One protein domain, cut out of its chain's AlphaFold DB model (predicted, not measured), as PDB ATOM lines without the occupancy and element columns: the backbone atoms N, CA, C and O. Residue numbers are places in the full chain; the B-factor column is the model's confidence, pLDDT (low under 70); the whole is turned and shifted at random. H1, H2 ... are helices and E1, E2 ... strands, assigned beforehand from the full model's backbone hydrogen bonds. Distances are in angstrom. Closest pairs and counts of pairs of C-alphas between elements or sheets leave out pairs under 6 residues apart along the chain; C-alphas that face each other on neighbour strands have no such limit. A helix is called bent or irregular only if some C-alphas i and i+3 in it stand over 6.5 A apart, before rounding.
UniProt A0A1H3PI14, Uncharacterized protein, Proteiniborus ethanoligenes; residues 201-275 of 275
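This is residues 201 to 275 of the 275 residues of an uncharacterized protein of Proteiniborus ethanoligenes (UniProt A0A1H3PI14). A small, strongly twisted sheet of three strands, E1, E2 and E3, has one long helix, H2, packed slantwise over one face above E1. A short helical turn, H1, only grazes the sheet, and a long unnamed stretch, residues 209 to 221, arcs round the outside from H1 to H2. The printed part has 75 residues, with two named helices and three named strands in the order H1 H2 E1 E2 E3; the sheet's order is E1 - E2 - E3, antiparallel throughout. The class is mixed, helices and strands, and the whole is compact, with a radius of gyration of the C-alphas of 12.5 A and spans of 34 by 29 by 23 A.

The printed part begins at Ile 201, whose C-alpha is at (267.537, 243.777, 441.090). H1 is residues 204 to 208; it is irregular, but only just: C-alphas 205 and 208 are 6.8 A apart. H2 is residues 222 to 234, 18.3 A long, with C-alpha 222 at (275.560, 236.531, 420.729). E1 is residues 238 to 246, 22.2 A long, and bends by 58 degrees at residue 241. E2 is residues 251 to 261, 25.9 A long, and bends by 59 degrees at residue 254. E3 is residues 265 to 270, 16.7 A long, ending with C-alpha 270 at (273.472, 244.766, 430.867).

E1, E2 and E3 form a meander, each strand the antiparallel neighbour of the one before; E1 and E3 are the edge strands. E1 and E2 are a hairpin at 146 degrees between directions, with N 240 and O 257 at 2.8 A and N 246 and O 251 at 2.9 A, within hydrogen-bond range. E2 and E3 are a hairpin at 143 degrees, with N 258 and O 267 within hydrogen-bond range at 2.9 A. Residues 201 to 202 pair antiparallel with residues 266 to 267 of E3. H2 on the sheet makes two layers, helices on one face of a sheet; its height over the sheet is 8.4 A. H2 lies over E1 and runs slantwise to the strands, at 38 degrees to E1 on the local plane. The closest C-alphas of H2 and E1, those of Ile 229 and Ala 239, are 5.7 A apart. The closest C-alphas of H1 and E3, those of Arg 204 and Asn 265, are 7.6 A apart. H1 and H2 are apart. In H2 every O i to N i+4 pair is within hydrogen-bond range; in H1 0 of 1 is, and 0 of 2 O i to N i+3 pairs.

The C-alphas farthest apart, those of Lys 234 and Asp 250, are 34.0 A apart. The printed part has no cut and ends at residue 275, the chain's last residue. The link from H1 to H2 is long, with 13 residues; the other links are tight. The mean pLDDT of the printed part is 76.4, and residues 203 to 218, 247 to 249 and 272 to 275 are under 70.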
ATOM      1  N   ILE A 201     268.962 243.987 440.812       87.38
ATOM      2  CA  ILE A 201     267.537 243.777 441.090       87.38
ATOM      3  C   ILE A 201     266.759 244.954 440.516       87.38
ATOM      4  O   ILE A 201     266.998 246.094 440.906       87.38
ATOM      5  N   ILE A 202     265.795 244.667 439.646       79.19
ATOM      6  CA  ILE A 202     264.879 245.681 439.129       79.19
ATOM      7  C   ILE A 202     263.715 245.844 440.117       79.19
ATOM      8  O   ILE A 202     263.016 244.861 440.398       79.19
ATOM      9  N   PRO A 203     263.461 247.060 440.638       66.06
ATOM     10  CA  PRO A 203     262.254 247.345 441.402       66.06
ATOM     11  C   PRO A 203     261.003 247.052 440.573       66.06
ATOM     12  O   PRO A 203     260.945 247.355 439.385       66.06
ATOM     13  N   ARG A 204     259.954 246.510 441.197       60.75
ATOM     14  CA  ARG A 204     258.710 246.166 440.484       60.75
ATOM     15  C   ARG A 204     258.033 247.380 439.821       60.75
ATOM     16  O   ARG A 204     257.321 247.243 438.836       60.75
ATOM     17  N   GLU A 205     258.284 248.569 440.349       51.97
ATOM     18  CA  GLU A 205     257.806 249.850 439.819       51.97
ATOM     19  C   GLU A 205     258.523 250.254 438.519       51.97
ATOM     20  O   GLU A 205     257.989 251.022 437.731       51.97
ATOM     21  N   TRP A 206     259.719 249.712 438.262       52.69
ATOM     22  CA  TRP A 206     260.527 250.025 437.079       52.69
ATOM     23  C   TRP A 206     260.178 249.137 435.874       52.69
ATOM     24  O   TRP A 206     260.756 249.285 434.804       52.69
ATOM     25  N   PHE A 207     259.185 248.244 435.987       52.56
ATOM     26  CA  PHE A 207     258.634 247.517 434.832       52.56
ATOM     27  C   PHE A 207     257.901 248.417 433.821       52.56
ATOM     28  O   PHE A 207     257.408 247.922 432.808       52.56
ATOM     29  N   GLU A 208     257.873 249.732 434.046       49.69
ATOM     30  CA  GLU A 208     257.525 250.728 433.032       49.69
ATOM     31  C   GLU A 208     258.579 250.875 431.917       49.69
ATOM     32  O   GLU A 208     258.367 251.659 430.990       49.69
ATOM     33  N   TYR A 209     259.672 250.097 431.914       53.91
ATOM     34  CA  TYR A 209     260.524 249.997 430.729       53.91
ATOM     35  C   TYR A 209     259.689 249.568 429.514       53.91
ATOM     36  O   TYR A 209     259.157 248.456 429.447       53.91
ATOM     37  N   LYS A 210     259.601 250.443 428.507       54.12
ATOM     38  CA  LYS A 210     258.990 250.124 427.212       54.12
ATOM     39  C   LYS A 210     259.771 248.984 426.559       54.12
ATOM     40  O   LYS A 210     260.796 249.210 425.917       54.12
ATOM     41  N   VAL A 211     259.275 247.758 426.712       57.47
ATOM     42  CA  VAL A 211     259.803 246.590 426.002       57.47
ATOM     43  C   VAL A 211     259.680 246.856 424.505       57.47
ATOM     44  O   VAL A 211     258.582 247.042 423.970       57.47
ATOM     45  N   LEU A 212     260.816 246.897 423.814       57.75
ATOM     46  CA  LEU A 212     260.843 247.075 422.368       57.75
ATOM     47  C   LEU A 212     260.430 245.757 421.710       57.75
ATOM     48  O   LEU A 212     261.233 244.840 421.561       57.75
ATOM     49  N   ASN A 213     259.165 245.664 421.294       52.38
ATOM     50  CA  ASN A 213     258.622 244.478 420.618       52.38
ATOM     51  C   ASN A 213     259.175 244.263 419.198       52.38
ATOM     52  O   ASN A 213     258.884 243.243 418.575       52.38
ATOM     53  N   THR A 214     259.953 245.200 418.651       46.38
ATOM     54  CA  THR A 214     260.400 245.131 417.257       46.38
ATOM     55  C   THR A 214     261.783 245.721 417.051       46.38
ATOM     56  O   THR A 214     262.008 246.901 417.307       46.38
ATOM     57  N   GLY A 215     262.657 244.898 416.474       49.25
ATOM     58  CA  GLY A 215     263.964 245.277 415.953       49.25
ATOM     59  C   GLY A 215     265.029 244.313 416.450       49.25
ATOM     60  O   GLY A 215     265.269 244.233 417.649       49.25
ATOM     61  N   ALA A 216     265.657 243.568 415.539       52.81
ATOM     62  CA  ALA A 216     266.877 242.839 415.856       52.81
ATOM     63  C   ALA A 216     267.949 243.867 416.242       52.81
ATOM     64  O   ALA A 216     268.574 244.477 415.375       52.81
ATOM     65  N   ILE A 217     268.104 244.118 417.540       60.66
ATOM     66  CA  ILE A 217     269.278 244.816 418.048       60.66
ATOM     67  C   ILE A 217     270.451 243.880 417.788       60.66
ATOM     68  O   ILE A 217     270.372 242.680 418.049       60.66
ATOM     69  N   ASN A 218     271.502 244.409 417.171       65.56
ATOM     70  CA  ASN A 218     272.704 243.638 416.912       65.56
ATOM     71  C   ASN A 218     273.414 243.418 418.250       65.56
ATOM     72  O   ASN A 218     274.073 244.328 418.748       65.56
ATOM     73  N   ILE A 219     273.217 242.244 418.845       70.62
ATOM     74  CA  ILE A 219     273.810 241.881 420.129       70.62
ATOM     75  C   ILE A 219     275.260 241.440 419.875       70.62
ATOM     76  O   ILE A 219     275.474 240.441 419.178       70.62
ATOM     77  N   PRO A 220     276.268 242.150 420.411       70.50
ATOM     78  CA  PRO A 220     277.662 241.739 420.284       70.50
ATOM     79  C   PRO A 220     277.876 240.360 420.915       70.50
ATOM     80  O   PRO A 220     277.334 240.087 421.977       70.50
ATOM     81  N   ASN A 221     278.690 239.498 420.299       77.88
ATOM     82  CA  ASN A 221     279.060 238.188 420.861       77.88
ATOM     83  C   ASN A 221     277.863 237.294 421.261       77.88
ATOM     84  O   ASN A 221     277.919 236.610 422.285       77.88
ATOM     85  N   ILE A 222     276.800 237.274 420.447       83.00
ATOM     86  CA  ILE A 222     275.560 236.531 420.729       83.00
ATOM     87  C   ILE A 222     275.791 235.068 421.141       83.00
ATOM     88  O   ILE A 222     275.192 234.626 422.112       83.00
ATOM     89  N   ASP A 223     276.723 234.350 420.506       85.56
ATOM     90  CA  ASP A 223     277.022 232.949 420.843       85.56
ATOM     91  C   ASP A 223     277.552 232.787 422.282       85.56
ATOM     92  O   ASP A 223     277.230 231.820 422.975       85.56
ATOM     93  N   ALA A 224     278.361 233.743 422.754       86.94
ATOM     94  CA  ALA A 224     278.891 233.732 424.117       86.94
ATOM     95  C   ALA A 224     277.791 234.046 425.143       86.94
ATOM     96  O   ALA A 224     277.725 233.405 426.191       86.94
ATOM     97  N   ILE A 225     276.899 234.983 424.815       87.94
ATOM     98  CA  ILE A 225     275.753 235.352 425.658       87.94
ATOM     99  C   ILE A 225     274.741 234.208 425.724       87.94
ATOM    100  O   ILE A 225     274.220 233.897 426.792       87.94
ATOM    101  N   GLU A 226     274.481 233.533 424.606       89.00
ATOM    102  CA  GLU A 226     273.634 232.344 424.592       89.00
ATOM    103  C   GLU A 226     274.233 231.230 425.455       89.00
ATOM    104  O   GLU A 226     273.502 230.608 426.226       89.00
ATOM    105  N   ALA A 227     275.550 231.005 425.397       91.06
ATOM    106  CA  ALA A 227     276.219 230.039 426.270       91.06
ATOM    107  C   ALA A 227     276.081 230.405 427.761       91.06
ATOM    108  O   ALA A 227     275.786 229.528 428.576       91.06
ATOM    109  N   GLU A 228     276.229 231.686 428.109       91.88
ATOM    110  CA  GLU A 228     276.016 232.203 429.466       91.88
ATOM    111  C   GLU A 228     274.566 231.980 429.940       91.88
ATOM    112  O   GLU A 228     274.334 231.440 431.022       91.88
ATOM    113  N   ILE A 229     273.573 232.283 429.099       91.69
ATOM    114  CA  ILE A 229     272.150 232.042 429.389       91.69
ATOM    115  C   ILE A 229     271.861 230.558 429.612       91.69
ATOM    116  O   ILE A 229     271.095 230.203 430.511       91.69
ATOM    117  N   GLN A 230     272.458 229.675 428.810       93.00
ATOM    118  CA  GLN A 230     272.293 228.235 429.000       93.00
ATOM    119  C   GLN A 230     272.886 227.767 430.330       93.00
ATOM    120  O   GLN A 230     272.335 226.856 430.945       93.00
ATOM    121  N   GLU A 231     273.965 228.386 430.807       94.06
ATOM    122  CA  GLU A 231     274.525 228.089 432.125       94.06
ATOM    123  C   GLU A 231     273.551 228.476 433.248       94.06
ATOM    124  O   GLU A 231     273.276 227.655 434.125       94.06
ATOM    125  N   TYR A 232     272.927 229.656 433.169       93.69
ATOM    126  CA  TYR A 232     271.886 230.060 434.123       93.69
ATOM    127  C   TYR A 232     270.663 229.137 434.089       93.69
ATOM    128  O   TYR A 232     270.159 228.734 435.138       93.69
ATOM    129  N   ARG A 233     270.226 228.713 432.899       92.81
ATOM    130  CA  ARG A 233     269.114 227.758 432.754       92.81
ATOM    131  C   ARG A 233     269.424 226.391 433.353       92.81
ATOM    132  O   ARG A 233     268.554 225.799 433.988       92.81
ATOM    133  N   LYS A 234     270.660 225.894 433.220       94.56
ATOM    134  CA  LYS A 234     271.092 224.647 433.886       94.56
ATOM    135  C   LYS A 234     271.072 224.762 435.410       94.56
ATOM    136  O   LYS A 234     270.839 223.760 436.078       94.56
ATOM    137  N   GLN A 235     271.310 225.958 435.946       91.06
ATOM    138  CA  GLN A 235     271.209 226.253 437.381       91.06
ATOM    139  C   GLN A 235     269.755 226.434 437.853       91.06
ATOM    140  O   GLN A 235     269.511 226.545 439.051       91.06
ATOM    141  N   GLY A 236     268.784 226.399 436.932       91.38
ATOM    142  CA  GLY A 236     267.354 226.476 437.226       91.38
ATOM    143  C   GLY A 236     266.750 227.875 437.103       91.38
ATOM    144  O   GLY A 236     265.581 228.047 437.440       91.38
ATOM    145  N   TYR A 237     267.505 228.866 436.620       92.69
ATOM    146  CA  TYR A 237     266.996 230.220 436.404       92.69
ATOM    147  C   TYR A 237     266.290 230.352 435.049       92.69
ATOM    148  O   TYR A 237     266.760 229.829 434.033       92.69
ATOM    149  N   ASP A 238     265.202 231.122 435.006       89.81
ATOM    150  CA  ASP A 238     264.526 231.480 433.756       89.81
ATOM    151  C   ASP A 238     265.219 232.672 433.083       89.81
ATOM    152  O   ASP A 238     264.763 233.817 433.128       89.81
ATOM    153  N   ALA A 239     266.404 232.402 432.533       91.88
ATOM    154  CA  ALA A 239     267.217 233.404 431.864       91.88
ATOM    155  C   ALA A 239     266.786 233.597 430.398       91.88
ATOM    156  O   ALA A 239     266.642 232.631 429.638       91.88
ATOM    157  N   SER A 240     266.635 234.845 429.964       89.94
ATOM    158  CA  SER A 240     266.315 235.221 428.582       89.94
ATOM    159  C   SER A 240     266.970 236.548 428.198       89.94
ATOM    160  O   SER A 240     267.456 237.277 429.054       89.94
ATOM    161  N   ILE A 241     267.000 236.870 426.905       88.00
ATOM    162  CA  ILE A 241     267.411 238.197 426.438       88.00
ATOM    163  C   ILE A 241     266.165 239.066 426.307       88.00
ATOM    164  O   ILE A 241     265.175 238.644 425.703       88.00
ATOM    165  N   LYS A 242     266.230 240.294 426.823       84.31
ATOM    166  CA  LYS A 242     265.220 241.330 426.583       84.31
ATOM    167  C   LYS A 242     265.886 242.581 426.022       84.31
ATOM    168  O   LYS A 242     267.063 242.840 426.258       84.31
ATOM    169  N   ASN A 243     265.101 243.345 425.272       79.62
ATOM    170  CA  ASN A 243     265.498 244.632 424.722       79.62
ATOM    171  C   ASN A 243     264.617 245.718 425.336       79.62
ATOM    172  O   ASN A 243     263.388 245.651 425.227       79.62
ATOM    173  N   LEU A 244     265.243 246.695 425.979       78.38
ATOM    174  CA  LEU A 244     264.571 247.749 426.740       78.38
ATOM    175  C   LEU A 244     265.003 249.125 426.242       78.38
ATOM    176  O   LEU A 244     266.059 249.251 425.630       78.38
ATOM    177  N   ILE A 245     264.214 250.156 426.531       73.62
ATOM    178  CA  ILE A 245     264.664 251.548 426.433       73.62
ATOM    179  C   ILE A 245     265.218 251.944 427.797       73.62
ATOM    180  O   ILE A 245     264.517 251.815 428.792       73.62
ATOM    181  N   ASN A 246     266.460 252.415 427.855       70.44
ATOM    182  CA  ASN A 246     266.978 253.068 429.050       70.44
ATOM    183  C   ASN A 246     266.383 254.482 429.138       70.44
ATOM    184  O   ASN A 246     266.708 255.322 428.300       70.44
ATOM    185  N   ASP A 247     265.547 254.744 430.144       65.75
ATOM    186  CA  ASP A 247     264.876 256.040 430.332       65.75
ATOM    187  C   ASP A 247     265.852 257.209 430.552       65.75
ATOM    188  O   ASP A 247     265.535 258.345 430.203       65.75
ATOM    189  N   GLU A 248     267.052 256.955 431.085       68.06
ATOM    190  CA  GLU A 248     268.064 258.003 431.285       68.06
ATOM    191  C   GLU A 248     268.739 258.429 429.975       68.06
ATOM    192  O   GLU A 248     269.154 259.578 429.823       68.06
ATOM    193  N   GLU A 249     268.866 257.502 429.024       65.44
ATOM    194  CA  GLU A 249     269.619 257.708 427.784       65.44
ATOM    195  C   GLU A 249     268.739 257.805 426.534       65.44
ATOM    196  O   GLU A 249     269.252 258.160 425.472       65.44
ATOM    197  N   ASP A 250     267.450 257.474 426.652       71.38
ATOM    198  CA  ASP A 250     266.498 257.277 425.549       71.38
ATOM    199  C   ASP A 250     267.078 256.380 424.439       71.38
ATOM    200  O   ASP A 250     266.994 256.659 423.239       71.38
ATOM    201  N   LYS A 251     267.750 255.297 424.855       72.88
ATOM    202  CA  LYS A 251     268.446 254.365 423.956       72.88
ATOM    203  C   LYS A 251     268.037 252.917 424.190       72.88
ATOM    204  O   LYS A 251     267.833 252.524 425.339       72.88
ATOM    205  N   PRO A 252     267.973 252.107 423.117       75.44
ATOM    206  CA  PRO A 252     267.785 250.675 423.246       75.44
ATOM    207  C   PRO A 252     269.013 250.032 423.898       75.44
ATOM    208  O   PRO A 252     270.133 250.236 423.434       75.44
ATOM    209  N   ILE A 253     268.781 249.219 424.922       78.00
ATOM    210  CA  ILE A 253     269.781 248.364 425.563       78.00
ATOM    211  C   ILE A 253     269.357 246.901 425.451       78.00
ATOM    212  O   ILE A 253     268.161 246.584 425.459       78.00
ATOM    213  N   SER A 254     270.340 246.006 425.377       83.50
ATOM    214  CA  SER A 254     270.123 244.563 425.476       83.50
ATOM    215  C   SER A 254     270.599 244.066 426.836       83.50
ATOM    216  O   SER A 254     271.631 244.484 427.361       83.50
ATOM    217  N   VAL A 255     269.822 243.171 427.429       86.12
ATOM    218  CA  VAL A 255     269.985 242.745 428.820       86.12
ATOM    219  C   VAL A 255     269.702 241.253 428.929       86.12
ATOM    220  O   VAL A 255     268.761 240.744 428.312       86.12
ATOM    221  N   ILE A 256     270.499 240.555 429.736       89.88
ATOM    222  CA  ILE A 256     270.135 239.227 430.227       89.88
ATOM    223  C   ILE A 256     269.159 239.439 431.378       89.88
ATOM    224  O   ILE A 256     269.470 240.122 432.350       89.88
ATOM    225  N   PHE A 257     267.979 238.858 431.251       89.88
ATOM    226  CA  PHE A 257     266.885 238.920 432.204       89.88
ATOM    227  C   PHE A 257     266.721 237.576 432.885       89.88
ATOM    228  O   PHE A 257     266.612 236.565 432.197       89.88
ATOM    229  N   ILE A 258     266.653 237.570 434.215       91.06
ATOM    230  CA  ILE A 258     266.182 236.422 434.989       91.06
ATOM    231  C   ILE A 258     264.837 236.801 435.588       91.06
ATOM    232  O   ILE A 258     264.754 237.649 436.484       91.06
ATOM    233  N   GLU A 259     263.786 236.173 435.069       86.50
ATOM    234  CA  GLU A 259     262.438 236.333 435.595       86.50
ATOM    235  C   GLU A 259     262.281 235.474 436.860       86.50
ATOM    236  O   GLU A 259     262.861 234.393 436.993       86.50
ATOM    237  N   ASN A 260     261.490 235.966 437.814       84.94
ATOM    238  CA  ASN A 260     261.078 235.206 438.995       84.94
ATOM    239  C   ASN A 260     262.221 234.740 439.932       84.94
ATOM    240  O   ASN A 260     262.107 233.713 440.610       84.94
ATOM    241  N   TYR A 261     263.316 235.501 440.032       90.12
ATOM    242  CA  TYR A 261     264.371 235.258 441.017       90.12
ATOM    243  C   TYR A 261     263.801 235.282 442.442       90.12
ATOM    244  O   TYR A 261     263.155 236.249 442.873       90.12
ATOM    245  N   LEU A 262     264.025 234.186 443.176       88.38
ATOM    246  CA  LEU A 262     263.443 233.945 444.499       88.38
ATOM    247  C   LEU A 262     261.906 234.106 444.521       88.38
ATOM    248  O   LEU A 262     261.332 234.591 445.494       88.38
ATOM    249  N   GLY A 263     261.234 233.733 443.427       82.56
ATOM    250  CA  GLY A 263     259.775 233.630 443.347       82.56
ATOM    251  C   GLY A 263     259.011 234.943 443.152       82.56
ATOM    252  O   GLY A 263     257.784 234.907 443.081       82.56
ATOM    253  N   LYS A 264     259.689 236.098 443.086       81.00
ATOM    254  CA  LYS A 264     259.006 237.393 442.873       81.00
ATOM    255  C   LYS A 264     259.846 238.517 442.274       81.00
ATOM    256  O   LYS A 264     259.275 239.518 441.847       81.00
ATOM    257  N   ASN A 265     261.171 238.395 442.271       85.19
ATOM    258  CA  ASN A 265     262.061 239.469 441.839       85.19
ATOM    259  C   ASN A 265     262.487 239.255 440.393       85.19
ATOM    260  O   ASN A 265     262.467 238.139 439.883       85.19
ATOM    261  N   THR A 266     262.892 240.326 439.731       88.38
ATOM    262  CA  THR A 266     263.504 240.240 438.407       88.38
ATOM    263  C   THR A 266     264.882 240.841 438.468       88.38
ATOM    264  O   THR A 266     265.090 241.875 439.104       88.38
ATOM    265  N   LEU A 267     265.820 240.140 437.847       90.88
ATOM    266  CA  LEU A 267     267.201 240.565 437.766       90.88
ATOM    267  C   LEU A 267     267.539 240.910 436.324       90.88
ATOM    268  O   LEU A 267     267.111 240.204 435.407       90.88
ATOM    269  N   MET A 268     268.359 241.937 436.136       89.50
ATOM    270  CA  MET A 268     268.972 242.230 434.847       89.50
ATOM    271  C   MET A 268     270.478 242.334 434.944       89.50
ATOM    272  O   MET A 268     271.019 242.818 435.931       89.50
ATOM    273  N   LYS A 269     271.139 241.949 433.863       90.25
ATOM    274  CA  LYS A 269     272.540 242.245 433.602       90.25
ATOM    275  C   LYS A 269     272.635 242.892 432.228       90.25
ATOM    276  O   LYS A 269     272.145 242.324 431.250       90.25
ATOM    277  N   ARG A 270     273.232 244.083 432.148       86.50
ATOM    278  CA  ARG A 270     273.472 244.766 430.867       86.50
ATOM    279  C   ARG A 270     274.457 243.958 430.029       86.50
ATOM    280  O   ARG A 270     275.442 243.438 430.544       86.50
ATOM    281  N   ILE A 271     274.175 243.854 428.734       84.62
ATOM    282  CA  ILE A 271     275.061 243.186 427.771       84.62
ATOM    283  C   ILE A 271     276.177 244.140 427.297       84.62
ATOM    284  O   ILE A 271     277.164 243.709 426.705       84.62
ATOM    285  N   ASP A 272     276.082 245.421 427.651       66.50
ATOM    286  CA  ASP A 272     276.962 246.492 427.174       66.50
ATOM    287  C   ASP A 272     278.375 246.503 427.809       66.50
ATOM    288  O   ASP A 272     279.162 247.400 427.524       66.50
ATOM    289  N   GLU A 273     278.733 245.511 428.637       52.16
ATOM    290  CA  GLU A 273     279.990 245.498 429.413       52.16
ATOM    291  C   GLU A 273     280.840 244.217 429.288       52.16
ATOM    292  O   GLU A 273     281.561 243.847 430.217       52.16
ATOM    293  N   LEU A 274     280.829 243.526 428.144       40.75
ATOM    294  CA  LEU A 274     281.834 242.486 427.878       40.75
ATOM    295  C   LEU A 274     282.785 242.877 426.737       40.75
ATOM    296  O   LEU A 274     282.534 242.575 425.569       40.75
ATOM    297  N   ILE A 275     283.936 243.405 427.193       36.28
ATOM    298  CA  ILE A 275     285.254 243.630 426.551       36.28
ATOM    299  C   ILE A 275     285.511 245.053 426.043       36.28
ATOM    300  O   ILE A 275     284.946 245.449 425.002       36.28
TER     301      ILE A 275